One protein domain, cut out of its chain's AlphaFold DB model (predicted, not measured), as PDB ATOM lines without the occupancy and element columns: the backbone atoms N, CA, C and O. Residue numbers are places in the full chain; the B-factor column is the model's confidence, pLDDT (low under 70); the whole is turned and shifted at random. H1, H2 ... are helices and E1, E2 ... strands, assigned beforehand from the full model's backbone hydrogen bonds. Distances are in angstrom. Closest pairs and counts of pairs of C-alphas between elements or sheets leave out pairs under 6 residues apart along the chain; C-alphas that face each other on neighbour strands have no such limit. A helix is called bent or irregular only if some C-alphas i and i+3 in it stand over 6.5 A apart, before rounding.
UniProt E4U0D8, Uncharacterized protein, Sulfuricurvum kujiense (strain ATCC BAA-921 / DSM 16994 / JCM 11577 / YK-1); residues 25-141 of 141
ATOM      1  N   VAL A  25     148.977 230.083 202.971       96.88
ATOM      2  CA  VAL A  25     149.406 229.317 201.801       96.88
ATOM      3  C   VAL A  25     148.277 228.387 201.393       96.88
ATOM      4  O   VAL A  25     147.759 227.643 202.219       96.88
ATOM      5  N   GLU A  26     147.900 228.413 200.123       95.94
ATOM      6  CA  GLU A  26     146.918 227.475 199.574       95.94
ATOM      7  C   GLU A  26     147.623 226.193 199.116       95.94
ATOM      8  O   GLU A  26     147.282 225.076 199.515       95.94
ATOM      9  N   TYR A  27     148.669 226.367 198.311       97.19
ATOM     10  CA  TYR A  27     149.509 225.288 197.823       97.19
ATOM     11  C   TYR A  27     150.918 225.789 197.514       97.19
ATOM     12  O   TYR A  27     151.175 226.986 197.362       97.19
ATOM     13  N   ILE A  28     151.838 224.844 197.387       98.12
ATOM     14  CA  ILE A  28     153.215 225.069 196.974       98.12
ATOM     15  C   ILE A  28     153.453 224.217 195.737       98.12
ATOM     16  O   ILE A  28     153.118 223.035 195.724       98.12
ATOM     17  N   LEU A  29     154.025 224.814 194.701       97.56
ATOM     18  CA  LEU A  29     154.416 224.112 193.486       97.56
ATOM     19  C   LEU A  29     155.933 224.015 193.445       97.56
ATOM     20  O   LEU A  29     156.606 225.041 193.543       97.56
ATOM     21  N   MET A  30     156.456 222.813 193.240       97.12
ATOM     22  CA  MET A  30     157.852 222.585 192.892       97.12
ATOM     23  C   MET A  30     157.957 222.000 191.489       97.12
ATOM     24  O   MET A  30     157.111 221.214 191.060       97.12
ATOM     25  N   ALA A  31     159.030 222.372 190.804       96.88
ATOM     26  CA  ALA A  31     159.433 221.774 189.546       96.88
ATOM     27  C   ALA A  31     160.941 221.534 189.578       96.88
ATOM     28  O   ALA A  31     161.719 222.414 189.964       96.88
ATOM     29  N   SER A  32     161.347 220.340 189.172       95.50
ATOM     30  CA  SER A  32     162.746 219.943 189.059       95.50
ATOM     31  C   SER A  32     162.959 219.119 187.792       95.50
ATOM     32  O   SER A  32     161.989 218.611 187.220       95.50
ATOM     33  N   PRO A  33     164.207 218.941 187.341       95.62
ATOM     34  CA  PRO A  33     164.496 218.036 186.241       95.62
ATOM     35  C   PRO A  33     164.059 216.622 186.625       95.62
ATOM     36  O   PRO A  33     164.261 216.190 187.764       95.62
ATOM     37  N   SER A  34     163.452 215.906 185.685       94.69
ATOM     38  CA  SER A  34     163.112 214.499 185.879       94.69
ATOM     39  C   SER A  34     164.375 213.640 185.986       94.69
ATOM     40  O   SER A  34     165.357 213.864 185.279       94.69
ATOM     41  N   LEU A  35     164.326 212.615 186.842       91.44
ATOM     42  CA  LEU A  35     165.334 211.550 186.871       91.44
ATOM     43  C   LEU A  35     165.120 210.507 185.757       91.44
ATOM     44  O   LEU A  35     166.015 209.704 185.510       91.44
ATOM     45  N   MET A  36     163.958 210.538 185.097       91.25
ATOM     46  CA  MET A  36     163.559 209.698 183.959       91.25
ATOM     47  C   MET A  36     163.165 210.604 182.774       91.25
ATOM     48  O   MET A  36     161.985 210.689 182.411       91.25
ATOM     49  N   PRO A  37     164.110 211.387 182.219       80.38
ATOM     50  CA  PRO A  37     163.817 212.393 181.197       80.38
ATOM     51  C   PRO A  37     163.305 211.800 179.875       80.38
ATOM     52  O   PRO A  37     162.703 212.522 179.082       80.38
ATOM     53  N   GLU A  38     163.540 210.510 179.625       85.56
ATOM     54  CA  GLU A  38     163.028 209.767 178.471       85.56
ATOM     55  C   GLU A  38     161.505 209.619 178.466       85.56
ATOM     56  O   GLU A  38     160.916 209.484 177.393       85.56
ATOM     57  N   GLU A  39     160.869 209.656 179.638       86.69
ATOM     58  CA  GLU A  39     159.414 209.675 179.738       86.69
ATOM     59  C   GLU A  39     158.901 211.102 179.619       86.69
ATOM     60  O   GLU A  39     158.248 211.470 178.641       86.69
ATOM     61  N   HIS A  40     159.244 211.920 180.613       93.06
ATOM     62  CA  HIS A  40     158.913 213.328 180.655       93.06
ATOM     63  C   HIS A  40     160.046 214.114 181.322       93.06
ATOM     64  O   HIS A  40     160.657 213.627 182.276       93.06
ATOM     65  N   PRO A  41     160.327 215.341 180.857       94.62
ATOM     66  CA  PRO A  41     161.529 216.067 181.249       94.62
ATOM     67  C   PRO A  41     161.454 216.711 182.639       94.62
ATOM     68  O   PRO A  41     162.493 217.096 183.174       94.62
ATOM     69  N   ILE A  42     160.262 216.853 183.228       97.00
ATOM     70  CA  ILE A  42     160.060 217.586 184.483       97.00
ATOM     71  C   ILE A  42     159.397 216.679 185.518       97.00
ATOM     72  O   ILE A  42     158.437 215.976 185.215       97.00
ATOM     73  N   HIS A  43     159.898 216.732 186.748       97.25
ATOM     74  CA  HIS A  43     159.220 216.219 187.930       97.25
ATOM     75  C   HIS A  43     158.494 217.376 188.624       97.25
ATOM     76  O   HIS A  43     159.122 218.364 189.017       97.25
ATOM     77  N   PHE A  44     157.176 217.258 188.751       97.62
ATOM     78  CA  PHE A  44     156.330 218.218 189.443       97.62
ATOM     79  C   PHE A  44     155.918 217.668 190.804       97.62
ATOM     80  O   PHE A  44     155.538 216.506 190.923       97.62
ATOM     81  N   THR A  45     155.929 218.550 191.801       97.69
ATOM     82  CA  THR A  45     155.423 218.275 193.148       97.69
ATOM     83  C   THR A  45     154.449 219.379 193.519       97.69
ATOM     84  O   THR A  45     154.828 220.550 193.607       97.69
ATOM     85  N   ILE A  46     153.189 219.024 193.748       97.69
ATOM     86  CA  ILE A  46     152.171 219.939 194.267       97.69
ATOM     87  C   ILE A  46     151.937 219.586 195.727       97.69
ATOM     88  O   ILE A  46     151.478 218.490 196.031       97.69
ATOM     89  N   ILE A  47     152.212 220.522 196.627       97.94
ATOM     90  CA  ILE A  47     151.969 220.377 198.062       97.94
ATOM     91  C   ILE A  47     150.736 221.203 198.401       97.94
ATOM     92  O   ILE A  47     150.782 222.432 198.391       97.94
ATOM     93  N   LEU A  48     149.629 220.536 198.691       97.50
ATOM     94  CA  LEU A  48     148.389 221.167 199.120       97.50
ATOM     95  C   LEU A  48     148.459 221.418 200.625       97.50
ATOM     96  O   LEU A  48     148.873 220.537 201.383       97.50
ATOM     97  N   ASN A  49     148.028 222.598 201.070       96.56
ATOM     98  CA  ASN A  49     148.006 222.934 202.491       96.56
ATOM     99  C   ASN A  49     146.826 222.271 203.226       96.56
ATOM    100  O   ASN A  49     145.914 222.926 203.723       96.56
ATOM    101  N   THR A  50     146.818 220.941 203.247       95.00
ATOM    102  CA  THR A  50     145.853 220.128 203.981       95.00
ATOM    103  C   THR A  50     146.485 218.809 204.411       95.00
ATOM    104  O   THR A  50     147.304 218.235 203.695       95.00
ATOM    105  N   ALA A  51     146.085 218.322 205.584       92.81
ATOM    106  CA  ALA A  51     146.395 216.981 206.077       92.81
ATOM    107  C   ALA A  51     145.211 216.005 205.900       92.81
ATOM    108  O   ALA A  51     145.296 214.830 206.291       92.81
ATOM    109  N   ASP A  52     144.100 216.492 205.342       92.75
ATOM    110  CA  ASP A  52     142.879 215.723 205.154       92.75
ATOM    111  C   ASP A  52     143.063 214.659 204.074       92.75
ATOM    112  O   ASP A  52     143.878 214.773 203.158       92.75
ATOM    113  N   VAL A  53     142.285 213.584 204.183       91.31
ATOM    114  CA  VAL A  53     142.245 212.565 203.137       91.31
ATOM    115  C   VAL A  53     141.425 213.107 201.974       91.31
ATOM    116  O   VAL A  53     140.224 213.332 202.111       91.31
ATOM    117  N   ILE A  54     142.071 213.276 200.823       93.50
ATOM    118  CA  ILE A  54     141.391 213.656 199.585       93.50
ATOM    119  C   ILE A  54     140.705 212.417 198.986       93.50
ATOM    120  O   ILE A  54     141.383 211.407 198.770       93.50
ATOM    121  N   PRO A  55     139.391 212.476 198.696       94.62
ATOM    122  CA  PRO A  55     138.673 211.388 198.037       94.62
ATOM    123  C   PRO A  55     139.291 210.994 196.687       94.62
ATOM    124  O   PRO A  55     139.746 211.852 195.929       94.62
ATOM    125  N   GLU A  56     139.296 209.696 196.367       91.50
ATOM    126  CA  GLU A  56     139.928 209.172 195.141       91.50
ATOM    127  C   GLU A  56     139.311 209.725 193.851       91.50
ATOM    128  O   GLU A  56     140.003 209.864 192.850       91.50
ATOM    129  N   ASP A  57     138.027 210.076 193.866       94.69
ATOM    130  CA  ASP A  57     137.325 210.714 192.751       94.69
ATOM    131  C   ASP A  57     137.675 212.202 192.591       94.69
ATOM    132  O   ASP A  57     137.560 212.750 191.496       94.69
ATOM    133  N   VAL A  58     138.158 212.852 193.654       94.62
ATOM    134  CA  VAL A  58     138.565 214.265 193.647       94.62
ATOM    135  C   VAL A  58     140.024 214.438 193.217       94.62
ATOM    136  O   VAL A  58     140.350 215.428 192.560       94.62
ATOM    137  N   LYS A  59     140.914 213.484 193.529       92.06
ATOM    138  CA  LYS A  59     142.348 213.582 193.187       92.06
ATOM    139  C   LYS A  59     142.610 213.866 191.693       92.06
ATOM    140  O   LYS A  59     143.399 214.774 191.419       92.06
ATOM    141  N   PRO A  60     141.955 213.190 190.723       93.81
ATOM    142  CA  PRO A  60     142.153 213.482 189.303       93.81
ATOM    143  C   PRO A  60     141.704 214.894 188.915       93.81
ATOM    144  O   PRO A  60     142.352 215.523 188.085       93.81
ATOM    145  N   LEU A  61     140.642 215.418 189.540       96.62
ATOM    146  CA  LEU A  61     140.120 216.763 189.262       96.62
ATOM    147  C   LEU A  61     141.095 217.855 189.713       96.62
ATOM    148  O   LEU A  61     141.251 218.877 189.044       96.62
ATOM    149  N   ILE A  62     141.771 217.631 190.844       95.25
ATOM    150  CA  ILE A  62     142.830 218.523 191.319       95.25
ATOM    151  C   ILE A  62     143.989 218.514 190.322       95.25
ATOM    152  O   ILE A  62     144.419 219.581 189.886       95.25
ATOM    153  N   LEU A  63     144.466 217.332 189.921       96.06
ATOM    154  CA  LEU A  63     145.552 217.223 188.946       96.06
ATOM    155  C   LEU A  63     145.191 217.906 187.618       96.06
ATOM    156  O   LEU A  63     145.999 218.668 187.089       96.06
ATOM    157  N   GLU A  64     143.977 217.693 187.105       96.44
ATOM    158  CA  GLU A  64     143.495 218.315 185.865       96.44
ATOM    159  C   GLU A  64     143.492 219.848 185.954       96.44
ATOM    160  O   GLU A  64     143.938 220.522 185.020       96.44
ATOM    161  N   LYS A  65     143.048 220.415 187.088       96.06
ATOM    162  CA  LYS A  65     143.114 221.864 187.339       96.06
ATOM    163  C   LYS A  65     144.544 222.377 187.173       96.06
ATOM    164  O   LYS A  65     144.754 223.325 186.418       96.06
ATOM    165  N   PHE A  66     145.511 221.751 187.843       96.25
ATOM    166  CA  PHE A  66     146.911 222.173 187.772       96.25
ATOM    167  C   PHE A  66     147.508 221.977 186.383       96.25
ATOM    168  O   PHE A  66     148.230 222.851 185.914       96.25
ATOM    169  N   CYS A  67     147.166 220.890 185.690       96.38
ATOM    170  CA  CYS A  67     147.653 220.675 184.332       96.38
ATOM    171  C   CYS A  67     147.201 221.791 183.387       96.38
ATOM    172  O   CYS A  67     148.005 222.305 182.614       96.38
ATOM    173  N   ARG A  68     145.940 222.221 183.500       96.50
ATOM    174  CA  ARG A  68     145.407 223.336 182.712       96.50
ATOM    175  C   ARG A  68     146.042 224.678 183.077       96.50
ATOM    176  O   ARG A  68     146.301 225.478 182.192       96.50
ATOM    177  N   GLU A  69     146.249 224.954 184.361       94.44
ATOM    178  CA  GLU A  69     146.798 226.241 184.819       94.44
ATOM    179  C   GLU A  69     148.293 226.404 184.519       94.44
ATOM    180  O   GLU A  69     148.768 227.526 184.363       94.44
ATOM    181  N   LEU A  70     149.028 225.294 184.444       93.56
ATOM    182  CA  LEU A  70     150.481 225.266 184.258       93.56
ATOM    183  C   LEU A  70     150.900 224.869 182.831       93.56
ATOM    184  O   LEU A  70     152.084 224.611 182.585       93.56
ATOM    185  N   ASP A  71     149.937 224.793 181.905       95.44
ATOM    186  CA  ASP A  71     150.116 224.321 180.525       95.44
ATOM    187  C   ASP A  71     150.905 222.996 180.452       95.44
ATOM    188  O   ASP A  71     151.832 222.833 179.653       95.44
ATOM    189  N   ILE A  72     150.562 222.048 181.331       96.00
ATOM    190  CA  ILE A  72     151.167 220.714 181.356       96.00
ATOM    191  C   ILE A  72     150.465 219.854 180.308       96.00
ATOM    192  O   ILE A  72     149.259 219.621 180.369       96.00
ATOM    193  N   THR A  73     151.230 219.387 179.327       92.88
ATOM    194  CA  THR A  73     150.709 218.721 178.126       92.88
ATOM    195  C   THR A  73     150.665 217.202 178.242       92.88
ATOM    196  O   THR A  73     149.972 216.550 177.461       92.88
ATOM    197  N   ALA A  74     151.398 216.630 179.197       91.50
ATOM    198  CA  ALA A  74     151.446 215.199 179.456       91.50
ATOM    199  C   ALA A  74     151.820 214.929 180.916       91.50
ATOM    200  O   ALA A  74     152.566 215.708 181.512       91.50
ATOM    201  N   THR A  75     151.319 213.818 181.460       95.19
ATOM    202  CA  THR A  75     151.627 213.363 182.820       95.19
ATOM    203  C   THR A  75     151.848 211.853 182.871       95.19
ATOM    204  O   THR A  75     151.067 211.106 182.276       95.19
ATOM    205  N   SER A  76     152.820 211.393 183.658       95.56
ATOM    206  CA  SER A  76     153.014 209.982 184.022       95.56
ATOM    207  C   SER A  76     153.374 209.848 185.507       95.56
ATOM    208  O   SER A  76     153.622 210.845 186.187       95.56
ATOM    209  N   HIS A  77     153.369 208.616 186.030       94.00
ATOM    210  CA  HIS A  77     153.827 208.309 187.395       94.00
ATOM    211  C   HIS A  77     153.157 209.131 188.509       94.00
ATOM    212  O   HIS A  77     153.796 209.517 189.483       94.00
ATOM    213  N   VAL A  78     151.854 209.389 188.370       95.81
ATOM    214  CA  VAL A  78     151.091 210.176 189.344       95.81
ATOM    215  C   VAL A  78     150.980 209.426 190.673       95.81
ATOM    216  O   VAL A  78     150.419 208.330 190.738       95.81
ATOM    217  N   LEU A  79     151.453 210.058 191.741       94.62
ATOM    218  CA  LEU A  79     151.337 209.629 193.129       94.62
ATOM    219  C   LEU A  79     150.634 210.715 193.939       94.62
ATOM    220  O   LEU A  79     150.826 211.904 193.707       94.62
ATOM    221  N   SER A  80     149.789 210.314 194.888       95.06
ATOM    222  CA  SER A  80     148.977 211.245 195.670       95.06
ATOM    223  C   SER A  80     148.850 210.763 197.111       95.06
ATOM    224  O   SER A  80     148.025 209.895 197.410       95.06
ATOM    225  N   ASN A  81     149.688 211.316 197.988       94.12
ATOM    226  CA  ASN A  81     149.938 210.801 199.333       94.12
ATOM    227  C   ASN A  81     149.942 211.920 200.379       94.12
ATOM    228  O   ASN A  81     150.107 213.093 200.060       94.12
ATOM    229  N   ARG A  82     149.795 211.541 201.651       95.25
ATOM    230  CA  ARG A  82     150.025 212.446 202.784       95.25
ATOM    231  C   ARG A  82     151.406 212.179 203.343       95.25
ATOM    232  O   ARG A  82     151.697 211.054 203.733       95.25
ATOM    233  N   GLU A  83     152.216 213.217 203.405       95.81
ATOM    234  CA  GLU A  83     153.654 213.092 203.589       95.81
ATOM    235  C   GLU A  83     154.187 214.139 204.566       95.81
ATOM    236  O   GLU A  83     153.582 215.192 204.794       95.81
ATOM    237  N   ARG A  84     155.335 213.835 205.177       97.31
ATOM    238  CA  ARG A  84     156.007 214.736 206.117       97.31
ATOM    239  C   ARG A  84     156.780 215.794 205.338       97.31
ATOM    240  O   ARG A  84     157.744 215.468 204.644       97.31
ATOM    241  N   ILE A  85     156.392 217.056 205.486       97.94
ATOM    242  CA  ILE A  85     157.056 218.191 204.844       97.94
ATOM    243  C   ILE A  85     157.728 219.077 205.882       97.94
ATOM    244  O   ILE A  85     157.090 219.603 206.796       97.94
ATOM    245  N   ALA A  86     159.033 219.256 205.712       97.69
ATOM    246  CA  ALA A  86     159.823 220.261 206.403       97.69
ATOM    247  C   ALA A  86     160.080 221.464 205.488       97.69
ATOM    248  O   ALA A  86     159.907 221.398 204.271       97.69
ATOM    249  N   PHE A  87     160.547 222.560 206.079       97.88
ATOM    250  CA  PHE A  87     160.824 223.800 205.362       97.88
ATOM    251  C   PHE A  87     162.257 224.247 205.631       97.88
ATOM    252  O   PHE A  87     162.588 224.706 206.724       97.88
ATOM    253  N   ALA A  88     163.118 224.072 204.634       96.75
ATOM    254  CA  ALA A  88     164.528 224.417 204.696       96.75
ATOM    255  C   ALA A  88     164.748 225.909 204.420       96.75
ATOM    256  O   ALA A  88     164.269 226.463 203.428       96.75
ATOM    257  N   LEU A  89     165.543 226.553 205.267       96.06
ATOM    258  CA  LEU A  89     166.035 227.904 205.046       96.06
ATOM    259  C   LEU A  89     167.295 227.849 204.182       96.06
ATOM    260  O   LEU A  89     168.265 227.159 204.506       96.06
ATOM    261  N   THR A  90     167.273 228.586 203.078       93.00
ATOM    262  CA  THR A  90     168.356 228.632 202.088       93.00
ATOM    263  C   THR A  90     168.769 230.084 201.841       93.00
ATOM    264  O   THR A  90     168.395 230.974 202.601       93.00
ATOM    265  N   SER A  91     169.561 230.347 200.801       89.94
ATOM    266  CA  SER A  91     169.830 231.717 200.340       89.94
ATOM    267  C   SER A  91     168.625 232.377 199.655       89.94
ATOM    268  O   SER A  91     168.655 233.583 199.412       89.94
ATOM    269  N   GLN A  92     167.578 231.611 199.333       90.50
ATOM    270  CA  GLN A  92     166.357 232.118 198.712       90.50
ATOM    271  C   GLN A  92     165.421 232.758 199.744       90.50
ATOM    272  O   GLN A  92     165.425 232.405 200.921       90.50
ATOM    273  N   LYS A  93     164.589 233.702 199.284       89.75
ATOM    274  CA  LYS A  93     163.683 234.478 200.148       89.75
ATOM    275  C   LYS A  93     162.600 233.619 200.808       89.75
ATOM    276  O   LYS A  93     162.192 233.917 201.927       89.75
ATOM    277  N   THR A  94     162.095 232.612 200.102       94.19
ATOM    278  CA  THR A  94     161.055 231.712 200.609       94.19
ATOM    279  C   THR A  94     161.682 230.397 201.076       94.19
ATOM    280  O   THR A  94     162.605 229.905 200.423       94.19
ATOM    281  N   PRO A  95     161.202 229.803 202.183       96.50
ATOM    282  CA  PRO A  95     161.660 228.487 202.618       96.50
ATOM    283  C   PRO A  95     161.423 227.440 201.528       96.50
ATOM    284  O   PRO A  95     160.385 227.456 200.866       96.50
ATOM    285  N   MET A  96     162.366 226.524 201.345       96.62
ATOM    286  CA  MET A  96     162.223 225.419 200.406       96.62
ATOM    287  C   MET A  96     161.465 224.269 201.081       96.62
ATOM    288  O   MET A  96     161.940 223.781 202.111       96.62
ATOM    289  N   PRO A  97     160.334 223.800 200.536       97.06
ATOM    290  CA  PRO A  97     159.720 222.562 201.009       97.06
ATOM    291  C   PRO A  97     160.654 221.361 200.780       97.06
ATOM    292  O   PRO A  97     161.309 221.251 199.744       97.06
ATOM    293  N   LYS A  98     160.718 220.454 201.756       95.06
ATOM    294  CA  LYS A  98     161.497 219.212 201.701       95.06
ATOM    295  C   LYS A  98     160.644 218.052 202.202       95.06
ATOM    296  O   LYS A  98     160.178 218.083 203.340       95.06
ATOM    297  N   HIS A  99     160.501 217.018 201.378       94.56
ATOM    298  CA  HIS A  99     159.917 215.746 201.795       94.56
ATOM    299  C   HIS A  99     160.878 215.001 202.727       94.56
ATOM    300  O   HIS A  99     162.060 214.841 202.418       94.56
ATOM    301  N   ILE A 100     160.375 214.579 203.886       94.94
ATOM    302  CA  ILE A 100     161.123 213.821 204.888       94.94
ATOM    303  C   ILE A 100     160.679 212.359 204.840       94.94
ATOM    304  O   ILE A 100     159.632 212.002 205.379       94.94
ATOM    305  N   ILE A 101     161.498 211.524 204.198       91.06
ATOM    306  CA  ILE A 101     161.255 210.079 204.053       91.06
ATOM    307  C   ILE A 101     161.935 209.293 205.181       91.06
ATOM    308  O   ILE A 101     161.370 208.333 205.696       91.06
ATOM    309  N   ASP A 102     163.145 209.698 205.576       93.12
ATOM    310  CA  ASP A 102     163.919 209.021 206.616       93.12
ATOM    311  C   ASP A 102     163.381 209.354 208.018       93.12
ATOM    312  O   ASP A 102     163.263 210.520 208.407       93.12
ATOM    313  N   ASP A 103     163.092 208.321 208.807       91.75
ATOM    314  CA  ASP A 103     162.650 208.464 210.192       91.75
ATOM    315  C   ASP A 103     163.714 209.124 211.080       91.75
ATOM    316  O   ASP A 103     163.372 209.853 212.015       91.75
ATOM    317  N   ALA A 104     165.006 208.929 210.800       93.56
ATOM    318  CA  ALA A 104     166.066 209.601 211.551       93.56
ATOM    319  C   ALA A 104     166.014 211.127 211.351       93.56
ATOM    320  O   ALA A 104     166.140 211.892 212.317       93.56
ATOM    321  N   GLU A 105     165.752 211.574 210.117       92.81
ATOM    322  CA  GLU A 105     165.502 212.984 209.819       92.81
ATOM    323  C   GLU A 105     164.209 213.476 210.480       92.81
ATOM    324  O   GLU A 105     164.213 214.542 211.097       92.81
ATOM    325  N   ALA A 106     163.130 212.689 210.431       92.81
ATOM    326  CA  ALA A 106     161.838 213.052 211.019       92.81
ATOM    327  C   ALA A 106     161.884 213.249 212.545       92.81
ATOM    328  O   ALA A 106     161.063 213.984 213.092       92.81
ATOM    329  N   ASN A 107     162.843 212.617 213.231       93.50
ATOM    330  CA  ASN A 107     163.081 212.802 214.665       93.50
ATOM    331  C   ASN A 107     163.890 214.068 214.996       93.50
ATOM    332  O   ASN A 107     163.907 214.500 216.147       93.50
ATOM    333  N   SER A 108     164.579 214.646 214.008       94.00
ATOM    334  CA  SER A 108     165.536 215.744 214.211       94.00
ATOM    335  C   SER A 108     165.079 217.064 213.590       94.00
ATOM    336  O   SER A 108     165.485 218.135 214.040       94.00
ATOM    337  N   ILE A 109     164.255 217.000 212.547       96.06
ATOM    338  CA  ILE A 109     163.808 218.147 211.761       96.06
ATOM    339  C   ILE A 109     162.317 218.370 212.025       96.06
ATOM    340  O   ILE A 109     161.536 217.437 211.855       96.06
ATOM    341  N   PRO A 110     161.885 219.586 212.399       97.69
ATOM    342  CA  PRO A 110     160.466 219.897 212.484       97.69
ATOM    343  C   PRO A 110     159.784 219.762 211.116       97.69
ATOM    344  O   PRO A 110     160.261 220.289 210.110       97.69
ATOM    345  N   TRP A 111     158.647 219.078 211.094       97.94
ATOM    346  CA  TRP A 111     157.842 218.843 209.899       97.94
ATOM    347  C   TRP A 111     156.354 218.985 210.224       97.94
ATOM    348  O   TRP A 111     155.949 218.989 211.387       97.94
ATOM    349  N   THR A 112     155.536 219.089 209.182       97.81
ATOM    350  CA  THR A 112     154.077 218.990 209.263       97.81
ATOM    351  C   THR A 112     153.554 218.037 208.191       97.81
ATOM    352  O   THR A 112     154.244 217.773 207.205       97.81
ATOM    353  N   LEU A 113     152.375 217.458 208.409       97.50
ATOM    354  CA  LEU A 113     151.760 216.539 207.453       97.50
ATOM    355  C   LEU A 113     150.997 217.348 206.402       97.50
ATOM    356  O   LEU A 113     150.101 218.102 206.767       97.50
ATOM    357  N   LEU A 114     151.335 217.170 205.126       97.50
ATOM    358  CA  LEU A 114     150.662 217.812 203.993       97.50
ATOM    359  C   LEU A 114     150.339 216.784 202.910       97.50
ATOM    360  O   LEU A 114     150.976 215.732 202.828       97.50
ATOM    361  N   HIS A 115     149.353 217.087 202.073       97.31
ATOM    362  CA  HIS A 115     149.015 216.262 200.920       97.31
ATOM    363  C   HIS A 115     149.879 216.651 199.722       97.31
ATOM    364  O   HIS A 115     149.914 217.815 199.329       97.31
ATOM    365  N   ILE A 116     150.559 215.675 199.128       96.19
ATOM    366  CA  ILE A 116     151.431 215.846 197.970       96.19
ATOM    367  C   ILE A 116     150.839 215.126 196.766       96.19
ATOM    368  O   ILE A 116     150.325 214.011 196.884       96.19
ATOM    369  N   ILE A 117     150.936 215.761 195.603       96.75
ATOM    370  CA  ILE A 117     150.739 215.138 194.300       96.75
ATOM    371  C   ILE A 117     152.060 215.236 193.539       96.75
ATOM    372  O   ILE A 117     152.447 216.329 193.124       96.75
ATOM    373  N   ASP A 118     152.732 214.102 193.378       96.25
ATOM    374  CA  ASP A 118     153.969 213.971 192.607       96.25
ATOM    375  C   ASP A 118     153.668 213.328 191.261       96.25
ATOM    376  O   ASP A 118     152.881 212.384 191.181       96.25
ATOM    377  N   PHE A 119     154.270 213.841 190.195       97.06
ATOM    378  CA  PHE A 119     154.118 213.276 188.860       97.06
ATOM    379  C   PHE A 119     155.228 213.759 187.933       97.06
ATOM    380  O   PHE A 119     155.828 214.820 188.119       97.06
ATOM    381  N   LEU A 120     155.481 212.984 186.885       97.50
ATOM    382  CA  LEU A 120     156.309 213.421 185.772       97.50
ATOM    383  C   LEU A 120     155.432 214.132 184.745       97.50
ATOM    384  O   LEU A 120     154.300 213.712 184.521       97.50
ATOM    385  N   GLY A 121     155.941 215.174 184.095       96.19
ATOM    386  CA  GLY A 121     155.198 215.866 183.050       96.19
ATOM    387  C   GLY A 121     156.041 216.753 182.146       96.19
ATOM    388  O   GLY A 121     157.255 216.897 182.310       96.19
ATOM    389  N   ASP A 122     155.378 217.344 181.158       95.94
ATOM    390  CA  ASP A 122     155.987 218.280 180.217       95.94
ATOM    391  C   ASP A 122     155.194 219.590 180.164       95.94
ATOM    392  O   ASP A 122     153.969 219.580 180.138       95.94
ATOM    393  N   SER A 123     155.897 220.721 180.151       94.62
ATOM    394  CA  SER A 123     155.324 222.059 179.981       94.62
ATOM    395  C   SER A 123     156.350 222.992 179.340       94.62
ATOM    396  O   SER A 123     157.555 222.902 179.594       94.62
ATOM    397  N   GLN A 124     155.890 223.914 178.495       91.00
ATOM    398  CA  GLN A 124     156.752 224.954 177.917       91.00
ATOM    399  C   GLN A 124     157.060 226.081 178.915       91.00
ATOM    400  O   GLN A 124     158.057 226.779 178.745       91.00
ATOM    401  N   GLY A 125     156.253 226.227 179.971       92.56
ATOM    402  CA  GLY A 125     156.413 227.264 180.996       92.56
ATOM    403  C   GLY A 125     157.535 227.008 182.009       92.56
ATOM    404  O   GLY A 125     157.817 227.875 182.826       92.56
ATOM    405  N   PHE A 126     158.183 225.840 181.955       93.88
ATOM    406  CA  PHE A 126     159.176 225.382 182.938       93.88
ATOM    407  C   PHE A 126     160.504 225.022 182.268       93.88
ATOM    408  O   PHE A 126     161.094 223.969 182.523       93.88
ATOM    409  N   LYS A 127     160.976 225.878 181.357       92.56
ATOM    410  CA  LYS A 127     162.204 225.623 180.598       92.56
ATOM    411  C   LYS A 127     163.422 225.480 181.513       92.56
ATOM    412  O   LYS A 127     164.234 224.591 181.301       92.56
ATOM    413  N   GLU A 128     163.506 226.290 182.559       91.56
ATOM    414  CA  GLU A 128     164.574 226.241 183.555       91.56
ATOM    415  C   GLU A 128     164.676 224.857 184.206       91.56
ATOM    416  O   GLU A 128     165.782 224.363 184.424       91.56
ATOM    417  N   ALA A 129     163.534 224.204 184.456       92.44
ATOM    418  CA  ALA A 129     163.507 222.850 184.998       92.44
ATOM    419  C   ALA A 129     164.059 221.818 184.010       92.44
ATOM    420  O   ALA A 129     164.807 220.925 184.396       92.44
ATOM    421  N   LYS A 130     163.774 221.983 182.716       90.31
ATOM    422  CA  LYS A 130     164.363 221.149 181.657       90.31
ATOM    423  C   LYS A 130     165.865 221.387 181.498       90.31
ATOM    424  O   LYS A 130     166.600 220.459 181.184       90.31
ATOM    425  N   ASP A 131     166.312 222.612 181.761       90.69
ATOM    426  CA  ASP A 131     167.715 223.027 181.687       90.69
ATOM    427  C   ASP A 131     168.514 222.668 182.964       90.69
ATOM    428  O   ASP A 131     169.666 223.077 183.119       90.69
ATOM    429  N   GLY A 132     167.934 221.877 183.877       88.81
ATOM    430  CA  GLY A 132     168.639 221.311 185.030       88.81
ATOM    431  C   GLY A 132     168.411 222.037 186.358       88.81
ATOM    432  O   GLY A 132     169.022 221.671 187.363       88.81
ATOM    433  N   LEU A 133     167.554 223.060 186.398       90.62
ATOM    434  CA  LEU A 133     167.309 223.847 187.606       90.62
ATOM    435  C   LEU A 133     166.099 223.329 188.382       90.62
ATOM    436  O   LEU A 133     165.146 222.810 187.824       90.62
ATOM    437  N   SER A 134     166.119 223.486 189.701       91.69
ATOM    438  CA  SER A 134     164.953 223.210 190.545       91.69
ATOM    439  C   SER A 134     164.429 224.509 191.131       91.69
ATOM    440  O   SER A 134     165.209 225.404 191.465       91.69
ATOM    441  N   GLY A 135     163.114 224.610 191.274       93.44
ATOM    442  CA  GLY A 135     162.463 225.796 191.806       93.44
ATOM    443  C   GLY A 135     161.175 225.464 192.537       93.44
ATOM    444  O   GLY A 135     160.608 224.382 192.383       93.44
ATOM    445  N   TRP A 136     160.719 226.417 193.343       96.38
ATOM    446  CA  TRP A 136     159.441 226.336 194.029       96.38
ATOM    447  C   TRP A 136     158.761 227.700 194.085       96.38
ATOM    448  O   TRP A 136     159.406 228.750 194.043       96.38
ATOM    449  N   SER A 137     157.441 227.681 194.208       96.12
ATOM    450  CA  SER A 137     156.612 228.871 194.368       96.12
ATOM    451  C   SER A 137     155.469 228.590 195.335       96.12
ATOM    452  O   SER A 137     154.991 227.462 195.432       96.12
ATOM    453  N   TYR A 138     155.060 229.620 196.069       97.31
ATOM    454  CA  TYR A 138     153.943 229.564 197.006       97.31
ATOM    455  C   TYR A 138     152.753 230.290 196.389       97.31
ATOM    456  O   TYR A 138     152.907 231.429 195.940       97.31
ATOM    457  N   SER A 139     151.590 229.646 196.407       96.88
ATOM    458  CA  SER A 139     150.304 230.296 196.179       96.88
ATOM    459  C   SER A 139     149.683 230.677 197.514       96.88
ATOM    460  O   SER A 139     149.778 229.923 198.487       96.88
ATOM    461  N   TYR A 140     149.052 231.844 197.558       93.38
ATOM    462  CA  TYR A 140     148.436 232.394 198.757       93.38
ATOM    463  C   TYR A 140     146.951 232.675 198.508       93.38
ATOM    464  O   TYR A 140     146.586 233.010 197.382       93.38
ATOM    465  N   ASN A 141     146.141 232.571 199.567       77.56
ATOM    466  CA  ASN A 141     144.721 232.957 199.568       77.56
ATOM    467  C   ASN A 141     144.511 234.473 199.445       77.56
ATOM    468  O   ASN A 141     145.336 235.240 200.001       77.56
TER     469      ASN A 141
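AT A GLANCE: This is residues 25 to 141 of the 141 residues of an uncharacterized protein of Sulfuricurvum kujiense (strain ATCC BAA-921 / DSM 16994 / JCM 11577 / YK-1) (UniProt E4U0D8). One antiparallel sheet is curled like part of a barrel and folded back on itself, with E4 and E3 facing E2, E1 and E6 across the hinge strand E5. H1 packs on the outside of this curl, H3 lies at one end beside the end of E1, and the small H2 only grazes the sheet at the other end. The printed part has 117 residues, with three named helices and six named strands in the order E1 E2 H1 E3 E4 H2 E5 H3 E6, and its class is mixed, helices and strands. The sheet's order is E4 E3 E5 E2 E1 E6. The whole is compact and rounded, with a radius of gyration of the C-alphas of 14.2 A and spans of 38 by 36 by 29 A.

HOW THE PARTS SIT: E1, residues 25 to 33, and E2, residues 42 to 48, form a hairpin, with N 30 and O 45 at 2.8 A. H1, residues 59 to 69, is on the twisted sheet at a height of 8.3 A. It lies over E5, residues 112 to 123, and only just over E3, residues 72 to 89, with 3 of its C-alphas falling on E3. On the local plane H1 stands at 53 degrees to E5, slantwise to the strands; the closest C-alphas of the two, Leu 63 and Ile 117, are 7.7 A apart. E2, H1 and E3 are a split strand-helix-strand unit, two strands running the same way with E5 between them and a right-handed crossover. E3 bends by 103 degrees at residue 75 and forms a hairpin with E4, residues 96 to 99, with N 88 and O 96 at 2.8 A. E4, H2, residues 103 to 106, and E5 are a second split unit, with E3 between the strands, also right-handed. E5 is antiparallel to E3, N 79 and O 118 at 2.8 A, and to E2, N 48 and O 115 at 2.8 A. H3, residues 124 to 130, is on the sheet and irregular: C-alphas 125 and 128 are 8.6 A apart. Its closest C-alpha pair with E1 is Ala 129 and Ser 32, 5.1 A. E6, residues 135 to 140, is antiparallel to E1, N 29 and O 137 at 2.9 A; its closest C-alpha pair with E4 is Trp 136 and Met 96, 7.0 A. In H1 every O i to N i+4 pair is within hydrogen-bond range, in H3 1 of 3, with 2 of 4 O i to N i+3 pairs; H2 is too short for an i+4 pair.

IN THESE COORDINATES: E1 begins at C-alpha 25 (149.406, 229.317, 201.801) and is 24.4 A long; E2 is 19.1 A, H1 15.8 A, E3 28.9 A, E5 29.5 A and E6 17.0 A. E6 ends at C-alpha 140 (148.436, 232.394, 198.757).

THE WHOLE: The C-alphas of Asp 57 and Ser 91, the two farthest apart, are 39.4 A apart. The printed part has no cut and no long link, and no printed residue is under 70 in pLDDT.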